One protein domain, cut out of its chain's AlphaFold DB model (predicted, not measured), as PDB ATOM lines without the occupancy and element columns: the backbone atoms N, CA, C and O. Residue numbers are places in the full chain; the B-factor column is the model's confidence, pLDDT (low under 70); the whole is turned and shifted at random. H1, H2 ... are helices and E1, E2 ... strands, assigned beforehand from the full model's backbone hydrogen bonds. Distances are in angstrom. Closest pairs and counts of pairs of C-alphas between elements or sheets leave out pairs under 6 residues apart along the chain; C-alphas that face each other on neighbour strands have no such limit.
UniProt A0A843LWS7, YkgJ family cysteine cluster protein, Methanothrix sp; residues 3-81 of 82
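This is residues 3 to 81 of the 82 residues of the protein "YkgJ family cysteine cluster protein" of Methanothrix sp (UniProt A0A843LWS7). Two helices, H1 and H2, meet near their ends in a corner, and H2 leads directly into a tiny sheet of two short strands, E1 and E2; the small helix H3 sits near both helices, on the inner side of that corner. The rest is mostly loop, and the long stretch from 29 to 57 runs out to the end opposite the corner, where residues 43 to 44 pair with 49 to 50 about a narrow loop. The printed part has 79 residues with three named helices and two named strands, in the order H1, H2, E1, H3, E2; the sheet E1 - E2 is antiparallel. The class is mostly helix, though under half of the residues, 33 of 79, are in named elements. The whole is compact, with a radius of gyration of the C-alphas of 11.9 A, and spans 35 by 24 by 23 A.

Find C-alpha 3 at (141.674, 170.878, 156.101); from there H1, residues 3 to 14, runs 16.0 A. H2, residues 16 to 25, begins at C-alpha 16 at (133.212, 183.233, 166.266) and runs 14.5 A. Read on without a break into strand E1, residues 26 to 28. Far along the chain comes H3, residues 58 to 62, and then strand E2, residues 78 to 80, which ends at C-alpha 80 at (144.993, 174.166, 175.792).

Look first at Trp 12 and Ala 19, the closest C-alphas of H1 and H2, 6.4 A apart. The two helices only just touch, with 3 pairs of C-alphas within 8 A, and touch only at the corner by their link; H1 does so with residues 11 to 12 alone. They run opposite ways at a steep tilt of 69 degrees, only just short of about perpendicular. H3 is close to H1 but not clearly touching it, the closest C-alphas, those of Trp 12 and Ile 59, being 6.7 A apart. H3 is also close to H2 but not clearly touching it, with the closest C-alphas, those of Arg 23 and Ala 62, 6.7 A apart. In H1, H2 and H3 every O i to N i+4 pair is within hydrogen-bond range. E1 and E2 are antiparallel neighbours at 142 degrees; N 27 and O 79 are 2.8 A apart, and N 79 and O 27 are 3.1 A apart, both within hydrogen-bond range. H1 is apart from E1 and E2.

The two C-alphas farthest apart are those of Arg 17 and Lys 46, 35.8 A. The printed part has no cut. The links H1 to H2 and H2 to E1 are tight; E1 to H3, 29 residues, and H3 to E2, 15 residues, are long. The mean pLDDT of the printed part is 86.9, and residue 3 alone is under 70.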
ATOM      1  N   ASP A   3     142.848 170.808 155.237       59.84
ATOM      2  CA  ASP A   3     141.674 170.878 156.101       59.84
ATOM      3  C   ASP A   3     141.821 171.900 157.226       59.84
ATOM      4  O   ASP A   3     140.903 172.672 157.491       59.84
ATOM      5  N   GLY A   4     143.008 172.017 157.827       73.69
ATOM      6  CA  GLY A   4     143.225 172.944 158.937       73.69
ATOM      7  C   GLY A   4     143.072 174.419 158.549       73.69
ATOM      8  O   GLY A   4     142.590 175.222 159.338       73.69
ATOM      9  N   TRP A   5     143.480 174.838 157.346       76.19
ATOM     10  CA  TRP A   5     143.397 176.253 156.947       76.19
ATOM     11  C   TRP A   5     141.969 176.692 156.605       76.19
ATOM     12  O   TRP A   5     141.552 177.769 157.038       76.19
ATOM     13  N   ILE A   6     141.212 175.849 155.896       82.62
ATOM     14  CA  ILE A   6     139.808 176.118 155.552       82.62
ATOM     15  C   ILE A   6     138.935 176.027 156.806       82.62
ATOM     16  O   ILE A   6     138.208 176.976 157.105       82.62
ATOM     17  N   ARG A   7     139.075 174.956 157.600       85.69
ATOM     18  CA  ARG A   7     138.341 174.770 158.861       85.69
ATOM     19  C   ARG A   7     138.477 175.980 159.781       85.69
ATOM     20  O   ARG A   7     137.481 176.482 160.291       85.69
ATOM     21  N   ARG A   8     139.695 176.512 159.942       86.25
ATOM     22  CA  ARG A   8     139.936 177.698 160.777       86.25
ATOM     23  C   ARG A   8     139.216 178.948 160.270       86.25
ATOM     24  O   ARG A   8     138.746 179.743 161.078       86.25
ATOM     25  N   ARG A   9     139.102 179.137 158.951       87.38
ATOM     26  CA  ARG A   9     138.313 180.243 158.380       87.38
ATOM     27  C   ARG A   9     136.830 180.053 158.665       87.38
ATOM     28  O   ARG A   9     136.206 180.986 159.153       87.38
ATOM     29  N   ILE A  10     136.299 178.853 158.432       88.56
ATOM     30  CA  ILE A  10     134.898 178.523 158.724       88.56
ATOM     31  C   ILE A  10     134.584 178.809 160.198       88.56
ATOM     32  O   ILE A  10     133.661 179.562 160.484       88.56
ATOM     33  N   ILE A  11     135.404 178.317 161.130       88.31
ATOM     34  CA  ILE A  11     135.220 178.554 162.570       88.31
ATOM     35  C   ILE A  11     135.313 180.047 162.912       88.31
ATOM     36  O   ILE A  11     134.494 180.555 163.670       88.31
ATOM     37  N   TRP A  12     136.278 180.776 162.346       89.38
ATOM     38  CA  TRP A  12     136.428 182.210 162.604       89.38
ATOM     39  C   TRP A  12     135.220 183.038 162.137       89.38
ATOM     40  O   TRP A  12     134.820 183.969 162.841       89.38
ATOM     41  N   TYR A  13     134.657 182.721 160.965       89.38
ATOM     42  CA  TYR A  13     133.551 183.480 160.372       89.38
ATOM     43  C   TYR A  13     132.168 183.021 160.857       89.38
ATOM     44  O   TYR A  13     131.321 183.876 161.094       89.38
ATOM     45  N   LEU A  14     131.943 181.714 161.038       90.75
ATOM     46  CA  LEU A  14     130.641 181.150 161.423       90.75
ATOM     47  C   LEU A  14     130.527 180.894 162.936       90.75
ATOM     48  O   LEU A  14     129.528 181.262 163.547       90.75
ATOM     49  N   ASN A  15     131.576 180.363 163.575       88.75
ATOM     50  CA  ASN A  15     131.577 179.984 165.000       88.75
ATOM     51  C   ASN A  15     132.441 180.924 165.856       88.75
ATOM     52  O   ASN A  15     133.168 180.504 166.761       88.75
ATOM     53  N   LYS A  16     132.358 182.234 165.601       85.00
ATOM     54  CA  LYS A  16     133.212 183.233 166.266       85.00
ATOM     55  C   LYS A  16     133.112 183.197 167.798       85.00
ATOM     56  O   LYS A  16     134.112 183.419 168.475       85.00
ATOM     57  N   ARG A  17     131.927 182.907 168.353       86.94
ATOM     58  CA  ARG A  17     131.714 182.782 169.812       86.94
ATOM     59  C   ARG A  17     132.532 181.636 170.406       86.94
ATOM     60  O   ARG A  17     133.229 181.828 171.398       86.94
ATOM     61  N   GLU A  18     132.485 180.478 169.761       85.81
ATOM     62  CA  GLU A  18     133.222 179.289 170.178       85.81
ATOM     63  C   GLU A  18     134.736 179.521 170.080       85.81
ATOM     64  O   GLU A  18     135.474 179.266 171.029       85.81
ATOM     65  N   ALA A  19     135.189 180.126 168.979       85.25
ATOM     66  CA  ALA A  19     136.585 180.510 168.790       85.25
ATOM     67  C   ALA A  19     137.098 181.447 169.898       85.25
ATOM     68  O   ALA A  19     138.231 181.312 170.356       85.25
ATOM     69  N   VAL A  20     136.279 182.406 170.344       87.06
ATOM     70  CA  VAL A  20     136.630 183.308 171.453       87.06
ATOM     71  C   VAL A  20     136.691 182.554 172.783       87.06
ATOM     72  O   VAL A  20     137.635 182.766 173.544       87.06
ATOM     73  N   ALA A  21     135.751 181.642 173.043       89.44
ATOM     74  CA  ALA A  21     135.756 180.813 174.247       89.44
ATOM     75  C   ALA A  21     137.012 179.928 174.324       89.44
ATOM     76  O   ALA A  21     137.694 179.901 175.348       89.44
ATOM     77  N   TRP A  22     137.382 179.269 173.224       89.00
ATOM     78  CA  TRP A  22     138.627 178.502 173.140       89.00
ATOM     79  C   TRP A  22     139.862 179.389 173.283       89.00
ATOM     80  O   TRP A  22     140.799 179.044 174.005       89.00
ATOM     81  N   ARG A  23     139.855 180.580 172.677       87.88
ATOM     82  CA  ARG A  23     140.953 181.543 172.804       87.88
ATOM     83  C   ARG A  23     141.180 182.002 174.246       87.88
ATOM     84  O   ARG A  23     142.320 182.315 174.574       87.88
ATOM     85  N   ALA A  24     140.140 182.043 175.079       88.25
ATOM     86  CA  ALA A  24     140.268 182.335 176.508       88.25
ATOM     87  C   ALA A  24     140.874 181.161 177.301       88.25
ATOM     88  O   ALA A  24     141.551 181.381 178.300       88.25
ATOM     89  N   LYS A  25     140.671 179.921 176.841       90.62
ATOM     90  CA  LYS A  25     141.195 178.698 177.478       90.62
ATOM     91  C   LYS A  25     142.625 178.343 177.061       90.62
ATOM     92  O   LYS A  25     143.278 177.532 177.722       90.62
ATOM     93  N   ARG A  26     143.125 178.908 175.960       90.69
ATOM     94  CA  ARG A  26     144.501 178.666 175.504       90.69
ATOM     95  C   ARG A  26     145.508 179.383 176.407       90.69
ATOM     96  O   ARG A  26     145.261 180.485 176.888       90.69
ATOM     97  N   SER A  27     146.676 178.787 176.574       91.12
ATOM     98  CA  SER A  27     147.811 179.345 177.310       91.12
ATOM     99  C   SER A  27     149.081 179.288 176.454       91.12
ATOM    100  O   SER A  27     149.121 178.620 175.415       91.12
ATOM    101  N   GLY A  28     150.112 180.022 176.875       91.62
ATOM    102  CA  GLY A  28     151.384 180.132 176.162       91.62
ATOM    103  C   GLY A  28     151.393 181.198 175.064       91.62
ATOM    104  O   GLY A  28     150.496 182.042 174.965       91.62
ATOM    105  N   GLU A  29     152.432 181.169 174.234       91.44
ATOM    106  CA  GLU A  29     152.713 182.224 173.262       91.44
ATOM    107  C   GLU A  29     153.205 181.702 171.906       91.44
ATOM    108  O   GLU A  29     153.567 180.539 171.715       91.44
ATOM    109  N   CYS A  30     153.197 182.587 170.907       90.31
ATOM    110  CA  CYS A  30     153.585 182.215 169.556       90.31
ATOM    111  C   CYS A  30     155.109 182.211 169.394       90.31
ATOM    112  O   CYS A  30     155.693 183.229 169.023       90.31
ATOM    113  N   VAL A  31     155.716 181.029 169.505       91.62
ATOM    114  CA  VAL A  31     157.160 180.765 169.299       91.62
ATOM    115  C   VAL A  31     157.620 180.796 167.831       91.62
ATOM    116  O   VAL A  31     158.692 180.316 167.480       91.62
ATOM    117  N   ARG A  32     156.798 181.343 166.927       89.94
ATOM    118  CA  ARG A  32     157.098 181.483 165.487       89.94
ATOM    119  C   ARG A  32     157.463 180.167 164.775       89.94
ATOM    120  O   ARG A  32     158.166 180.208 163.772       89.94
ATOM    121  N   CYS A  33     156.894 179.036 165.195       88.62
ATOM    122  CA  CYS A  33     157.128 177.713 164.590       88.62
ATOM    123  C   CYS A  33     156.652 177.559 163.130       88.62
ATOM    124  O   CYS A  33     156.847 176.512 162.522       88.62
ATOM    125  N   GLY A  34     155.942 178.549 162.575       87.06
ATOM    126  CA  GLY A  34     155.498 178.560 161.176       87.06
ATOM    127  C   GLY A  34     154.337 177.618 160.839       87.06
ATOM    128  O   GLY A  34     153.732 177.775 159.780       87.06
ATOM    129  N   ARG A  35     153.956 176.703 161.738       85.62
ATOM    130  CA  ARG A  35     152.954 175.660 161.467       85.62
ATOM    131  C   ARG A  35     151.547 176.203 161.223       85.62
ATOM    132  O   ARG A  35     150.835 175.705 160.361       85.62
ATOM    133  N   CYS A  36     151.167 177.288 161.899       85.62
ATOM    134  CA  CYS A  36     149.868 177.924 161.679       85.62
ATOM    135  C   CYS A  36     149.723 178.535 160.272       85.62
ATOM    136  O   CYS A  36     148.601 178.670 159.780       85.62
ATOM    137  N   CYS A  37     150.833 178.895 159.624       85.19
ATOM    138  CA  CYS A  37     150.857 179.581 158.336       85.19
ATOM    139  C   CYS A  37     151.479 178.757 157.205       85.19
ATOM    140  O   CYS A  37     151.630 179.310 156.130       85.19
ATOM    141  N   SER A  38     151.819 177.479 157.406       83.12
ATOM    142  CA  SER A  38     152.574 176.670 156.429       83.12
ATOM    143  C   SER A  38     151.916 176.562 155.048       83.12
ATOM    144  O   SER A  38     152.609 176.396 154.055       83.12
ATOM    145  N   LEU A  39     150.588 176.686 154.985       81.00
ATOM    146  CA  LEU A  39     149.791 176.677 153.750       81.00
ATOM    147  C   LEU A  39     149.389 178.085 153.276       81.00
ATOM    148  O   LEU A  39     148.525 178.241 152.421       81.00
ATOM    149  N   CYS A  40     149.947 179.135 153.874       83.50
ATOM    150  CA  CYS A  40     149.646 180.518 153.529       83.50
ATOM    151  C   CYS A  40     150.774 181.101 152.681       83.50
ATOM    152  O   CYS A  40     151.946 180.875 152.966       83.50
ATOM    153  N   LEU A  41     150.421 181.970 151.730       84.69
ATOM    154  CA  LEU A  41     151.387 182.765 150.967       84.69
ATOM    155  C   LEU A  41     152.358 183.529 151.877       84.69
ATOM    156  O   LEU A  41     153.514 183.699 151.529       84.69
ATOM    157  N   ALA A  42     151.943 183.944 153.075       86.69
ATOM    158  CA  ALA A  42     152.814 184.647 154.015       86.69
ATOM    159  C   ALA A  42     153.825 183.745 154.758       86.69
ATOM    160  O   ALA A  42     154.548 184.236 155.633       86.69
ATOM    161  N   HIS A  43     153.882 182.445 154.457       89.88
ATOM    162  CA  HIS A  43     154.941 181.570 154.947       89.88
ATOM    163  C   HIS A  43     156.274 181.924 154.283       89.88
ATOM    164  O   HIS A  43     156.343 182.174 153.081       89.88
ATOM    165  N   ASP A  44     157.331 181.981 155.080       88.94
ATOM    166  CA  ASP A  44     158.708 182.024 154.611       88.94
ATOM    167  C   ASP A  44     159.212 180.585 154.515       88.94
ATOM    168  O   ASP A  44     159.466 179.961 155.545       88.94
ATOM    169  N   GLY A  45     159.348 180.058 153.298       84.44
ATOM    170  CA  GLY A  45     159.847 178.698 153.082       84.44
ATOM    171  C   GLY A  45     161.310 178.503 153.498       84.44
ATOM    172  O   GLY A  45     161.681 177.395 153.878       84.44
ATOM    173  N   LYS A  46     162.127 179.567 153.500       86.19
ATOM    174  CA  LYS A  46     163.556 179.503 153.840       86.19
ATOM    175  C   LYS A  46     163.757 179.434 155.350       86.19
ATOM    176  O   LYS A  46     164.429 178.540 155.849       86.19
ATOM    177  N   ASN A  47     163.124 180.346 156.086       85.81
ATOM    178  CA  ASN A  47     163.249 180.408 157.547       85.81
ATOM    179  C   ASN A  47     162.160 179.619 158.289       85.81
ATOM    180  O   ASN A  47     162.158 179.602 159.521       85.81
ATOM    181  N   LYS A  48     161.208 179.015 157.562       86.69
ATOM    182  CA  LYS A  48     160.034 178.292 158.088       86.69
ATOM    183  C   LYS A  48     159.224 179.124 159.091       86.69
ATOM    184  O   LYS A  48     158.702 178.616 160.080       86.69
ATOM    185  N   ARG A  49     159.113 180.436 158.853       88.88
ATOM    186  CA  ARG A  49     158.496 181.424 159.764       88.88
ATOM    187  C   ARG A  49     157.392 182.217 159.065       88.88
ATOM    188  O   ARG A  49     157.208 182.142 157.859       88.88
ATOM    189  N   CYS A  50     156.620 182.987 159.828       90.50
ATOM    190  CA  CYS A  50     155.624 183.901 159.265       90.50
ATOM    191  C   CYS A  50     156.283 185.230 158.856       90.50
ATOM    192  O   CYS A  50     156.841 185.914 159.722       90.50
ATOM    193  N   ARG A  51     156.174 185.609 157.573       92.12
ATOM    194  CA  ARG A  51     156.693 186.879 157.028       92.12
ATOM    195  C   ARG A  51     155.967 188.090 157.610       92.12
ATOM    196  O   ARG A  51     156.589 189.053 158.034       92.12
ATOM    197  N   ILE A  52     154.645 187.993 157.733       91.81
ATOM    198  CA  ILE A  52     153.782 189.086 158.205       91.81
ATOM    199  C   ILE A  52     153.588 189.100 159.728       91.81
ATOM    200  O   ILE A  52     152.601 189.643 160.214       91.81
ATOM    201  N   TYR A  53     154.495 188.496 160.510       90.62
ATOM    202  CA  TYR A  53     154.295 188.283 161.952       90.62
ATOM    203  C   TYR A  53     153.910 189.562 162.723       90.62
ATOM    204  O   TYR A  53     153.050 189.514 163.606       90.62
ATOM    205  N   ARG A  54     154.517 190.702 162.364       90.62
ATOM    206  CA  ARG A  54     154.261 192.010 162.991       90.62
ATOM    207  C   ARG A  54     152.870 192.570 162.661       90.62
ATOM    208  O   ARG A  54     152.228 193.136 163.534       90.62
ATOM    209  N   ILE A  55     152.369 192.327 161.451       91.94
ATOM    210  CA  ILE A  55     151.096 192.865 160.935       91.94
ATOM    211  C   ILE A  55     150.009 191.787 160.802       91.94
ATOM    212  O   ILE A  55     149.119 191.875 159.961       91.94
ATOM    213  N   ARG A  56     150.082 190.724 161.617       90.56
ATOM    214  CA  ARG A  56     149.159 189.582 161.513       90.56
ATOM    215  C   ARG A  56     147.696 190.031 161.631       90.56
ATOM    216  O   ARG A  56     147.356 190.672 162.633       90.56
ATOM    217  N   PRO A  57     146.818 189.624 160.697       89.00
ATOM    218  CA  PRO A  57     145.391 189.898 160.806       89.00
ATOM    219  C   PRO A  57     144.785 189.154 162.004       89.00
ATOM    220  O   PRO A  57     145.360 188.185 162.512       89.00
ATOM    221  N   GLY A  58     143.603 189.595 162.445       88.00
ATOM    222  CA  GLY A  58     142.921 189.056 163.630       88.00
ATOM    223  C   GLY A  58     142.784 187.531 163.615       88.00
ATOM    224  O   GLY A  58     143.140 186.884 164.594       88.00
ATOM    225  N   ILE A  59     142.407 186.954 162.470       86.94
ATOM    226  CA  ILE A  59     142.310 185.498 162.281       86.94
ATOM    227  C   ILE A  59     143.642 184.770 162.544       86.94
ATOM    228  O   ILE A  59     143.668 183.721 163.178       86.94
ATOM    229  N   CYS A  60     144.778 185.345 162.132       87.62
ATOM    230  CA  CYS A  60     146.097 184.760 162.382       87.62
ATOM    231  C   CYS A  60     146.526 184.900 163.849       87.62
ATOM    232  O   CYS A  60     147.244 184.041 164.357       87.62
ATOM    233  N   LYS A  61     146.112 185.980 164.525       88.44
ATOM    234  CA  LYS A  61     146.356 186.197 165.965       88.44
ATOM    235  C   LYS A  61     145.469 185.318 166.848       88.44
ATOM    236  O   LYS A  61     145.839 185.038 167.986       88.44
ATOM    237  N   ALA A  62     144.309 184.920 166.334       88.19
ATOM    238  CA  ALA A  62     143.359 184.064 167.025       88.19
ATOM    239  C   ALA A  62     143.804 182.597 167.068       88.19
ATOM    240  O   ALA A  62     143.312 181.859 167.908       88.19
ATOM    241  N   PHE A  63     144.763 182.187 166.229       88.56
ATOM    242  CA  PHE A  63     145.320 180.839 166.283       88.56
ATOM    243  C   PHE A  63     145.981 180.539 167.644       88.56
ATOM    244  O   PHE A  63     146.724 181.385 168.161       88.56
ATOM    245  N   PRO A  64     145.839 179.312 168.165       90.69
ATOM    246  CA  PRO A  64     144.928 178.250 167.713       90.69
ATOM    247  C   PRO A  64     143.461 178.534 168.061       90.69
ATOM    248  O   PRO A  64     143.184 179.097 169.118       90.69
ATOM    249  N   LEU A  65     142.541 178.161 167.162       89.44
ATOM    250  CA  LEU A  65     141.101 178.387 167.341       89.44
ATOM    251  C   LEU A  65     140.437 177.259 168.126       89.44
ATOM    252  O   LEU A  65     139.474 177.518 168.836       89.44
ATOM    253  N   THR A  66     140.955 176.037 168.013       88.69
ATOM    254  CA  THR A  66     140.475 174.867 168.756       88.69
ATOM    255  C   THR A  66     141.648 173.975 169.189       88.69
ATOM    256  O   THR A  66     142.749 174.116 168.644       88.69
ATOM    257  N   PRO A  67     141.460 173.044 170.142       88.44
ATOM    258  CA  PRO A  67     142.517 172.125 170.577       88.44
ATOM    259  C   PRO A  67     143.108 171.275 169.447       88.44
ATOM    260  O   PRO A  67     144.317 171.045 169.415       88.44
ATOM    261  N   GLU A  68     142.288 170.882 168.470       87.06
ATOM    262  CA  GLU A  68     142.725 170.081 167.317       87.06
ATOM    263  C   GLU A  68     143.762 170.814 166.452       87.06
ATOM    264  O   GLU A  68     144.578 170.172 165.797       87.06
ATOM    265  N   ASP A  69     143.782 172.153 166.474       86.44
ATOM    266  CA  ASP A  69     144.751 172.947 165.709       86.44
ATOM    267  C   ASP A  69     146.194 172.776 166.206       86.44
ATOM    268  O   ASP A  69     147.128 173.081 165.463       86.44
ATOM    269  N   VAL A  70     146.382 172.357 167.463       87.38
ATOM    270  CA  VAL A  70     147.699 172.092 168.075       87.38
ATOM    271  C   VAL A  70     147.884 170.635 168.480       87.38
ATOM    272  O   VAL A  70     148.991 170.252 168.860       87.38
ATOM    273  N   ALA A  71     146.843 169.809 168.354       83.44
ATOM    274  CA  ALA A  71     146.936 168.373 168.560       83.44
ATOM    275  C   ALA A  71     147.982 167.781 167.597       83.44
ATOM    276  O   ALA A  71     147.875 167.900 166.378       83.44
ATOM    277  N   GLY A  72     149.049 167.201 168.154       77.69
ATOM    278  CA  GLY A  72     150.169 166.647 167.384       77.69
ATOM    279  C   GLY A  72     151.217 167.665 166.904       77.69
ATOM    280  O   GLY A  72     152.130 167.291 166.170       77.69
ATOM    281  N   ILE A  73     151.138 168.943 167.305       83.00
ATOM    282  CA  ILE A  73     152.177 169.949 167.016       83.00
ATOM    283  C   ILE A  73     152.987 170.236 168.283       83.00
ATOM    284  O   ILE A  73     152.736 171.204 168.998       83.00
ATOM    285  N   HIS A  74     154.030 169.442 168.518       79.06
ATOM    286  CA  HIS A  74     154.902 169.594 169.692       79.06
ATOM    287  C   HIS A  74     155.765 170.865 169.668       79.06
ATOM    288  O   HIS A  74     156.225 171.329 170.703       79.06
ATOM    289  N   THR A  75     155.969 171.467 168.494       84.31
ATOM    290  CA  THR A  75     156.768 172.693 168.336       84.31
ATOM    291  C   THR A  75     155.957 173.977 168.539       84.31
ATOM    292  O   THR A  75     156.467 175.071 168.294       84.31
ATOM    293  N   CYS A  76     154.661 173.888 168.860       87.88
ATOM    294  CA  CYS A  76     153.819 175.058 169.095       87.88
ATOM    295  C   CYS A  76     153.894 175.467 170.568       87.88
ATOM    296  O   CYS A  76     153.669 174.647 171.444       87.88
ATOM    297  N   GLY A  77     154.150 176.748 170.841       90.00
ATOM    298  CA  GLY A  77     154.139 177.270 172.214       90.00
ATOM    299  C   GLY A  77     152.735 177.456 172.799       90.00
ATOM    300  O   GLY A  77     152.596 177.660 174.002       90.00
ATOM    301  N   PHE A  78     151.691 177.376 171.968       91.25
ATOM    302  CA  PHE A  78     150.312 177.388 172.443       91.25
ATOM    303  C   PHE A  78     149.855 175.989 172.830       91.25
ATOM    304  O   PHE A  78     150.036 175.041 172.070       91.25
ATOM    305  N   HIS A  79     149.167 175.908 173.961       90.19
ATOM    306  CA  HIS A  79     148.528 174.697 174.456       90.19
ATOM    307  C   HIS A  79     147.164 175.039 175.058       90.19
ATOM    308  O   HIS A  79     146.911 176.175 175.465       90.19
ATOM    309  N   PHE A  80     146.277 174.053 175.108       88.81
ATOM    310  CA  PHE A  80     144.993 174.166 175.792       88.81
ATOM    311  C   PHE A  80     145.080 173.389 177.099       88.81
ATOM    312  O   PHE A  80     145.580 172.262 177.113       88.81
ATOM    313  N   LYS A  81     144.630 174.004 178.197       78.06
ATOM    314  CA  LYS A  81     144.440 173.274 179.453       78.06
ATOM    315  C   LYS A  81     143.323 172.249 179.228       78.06
ATOM    316  O   LYS A  81     142.316 172.596 178.607       78.06
TER     317      LYS A  81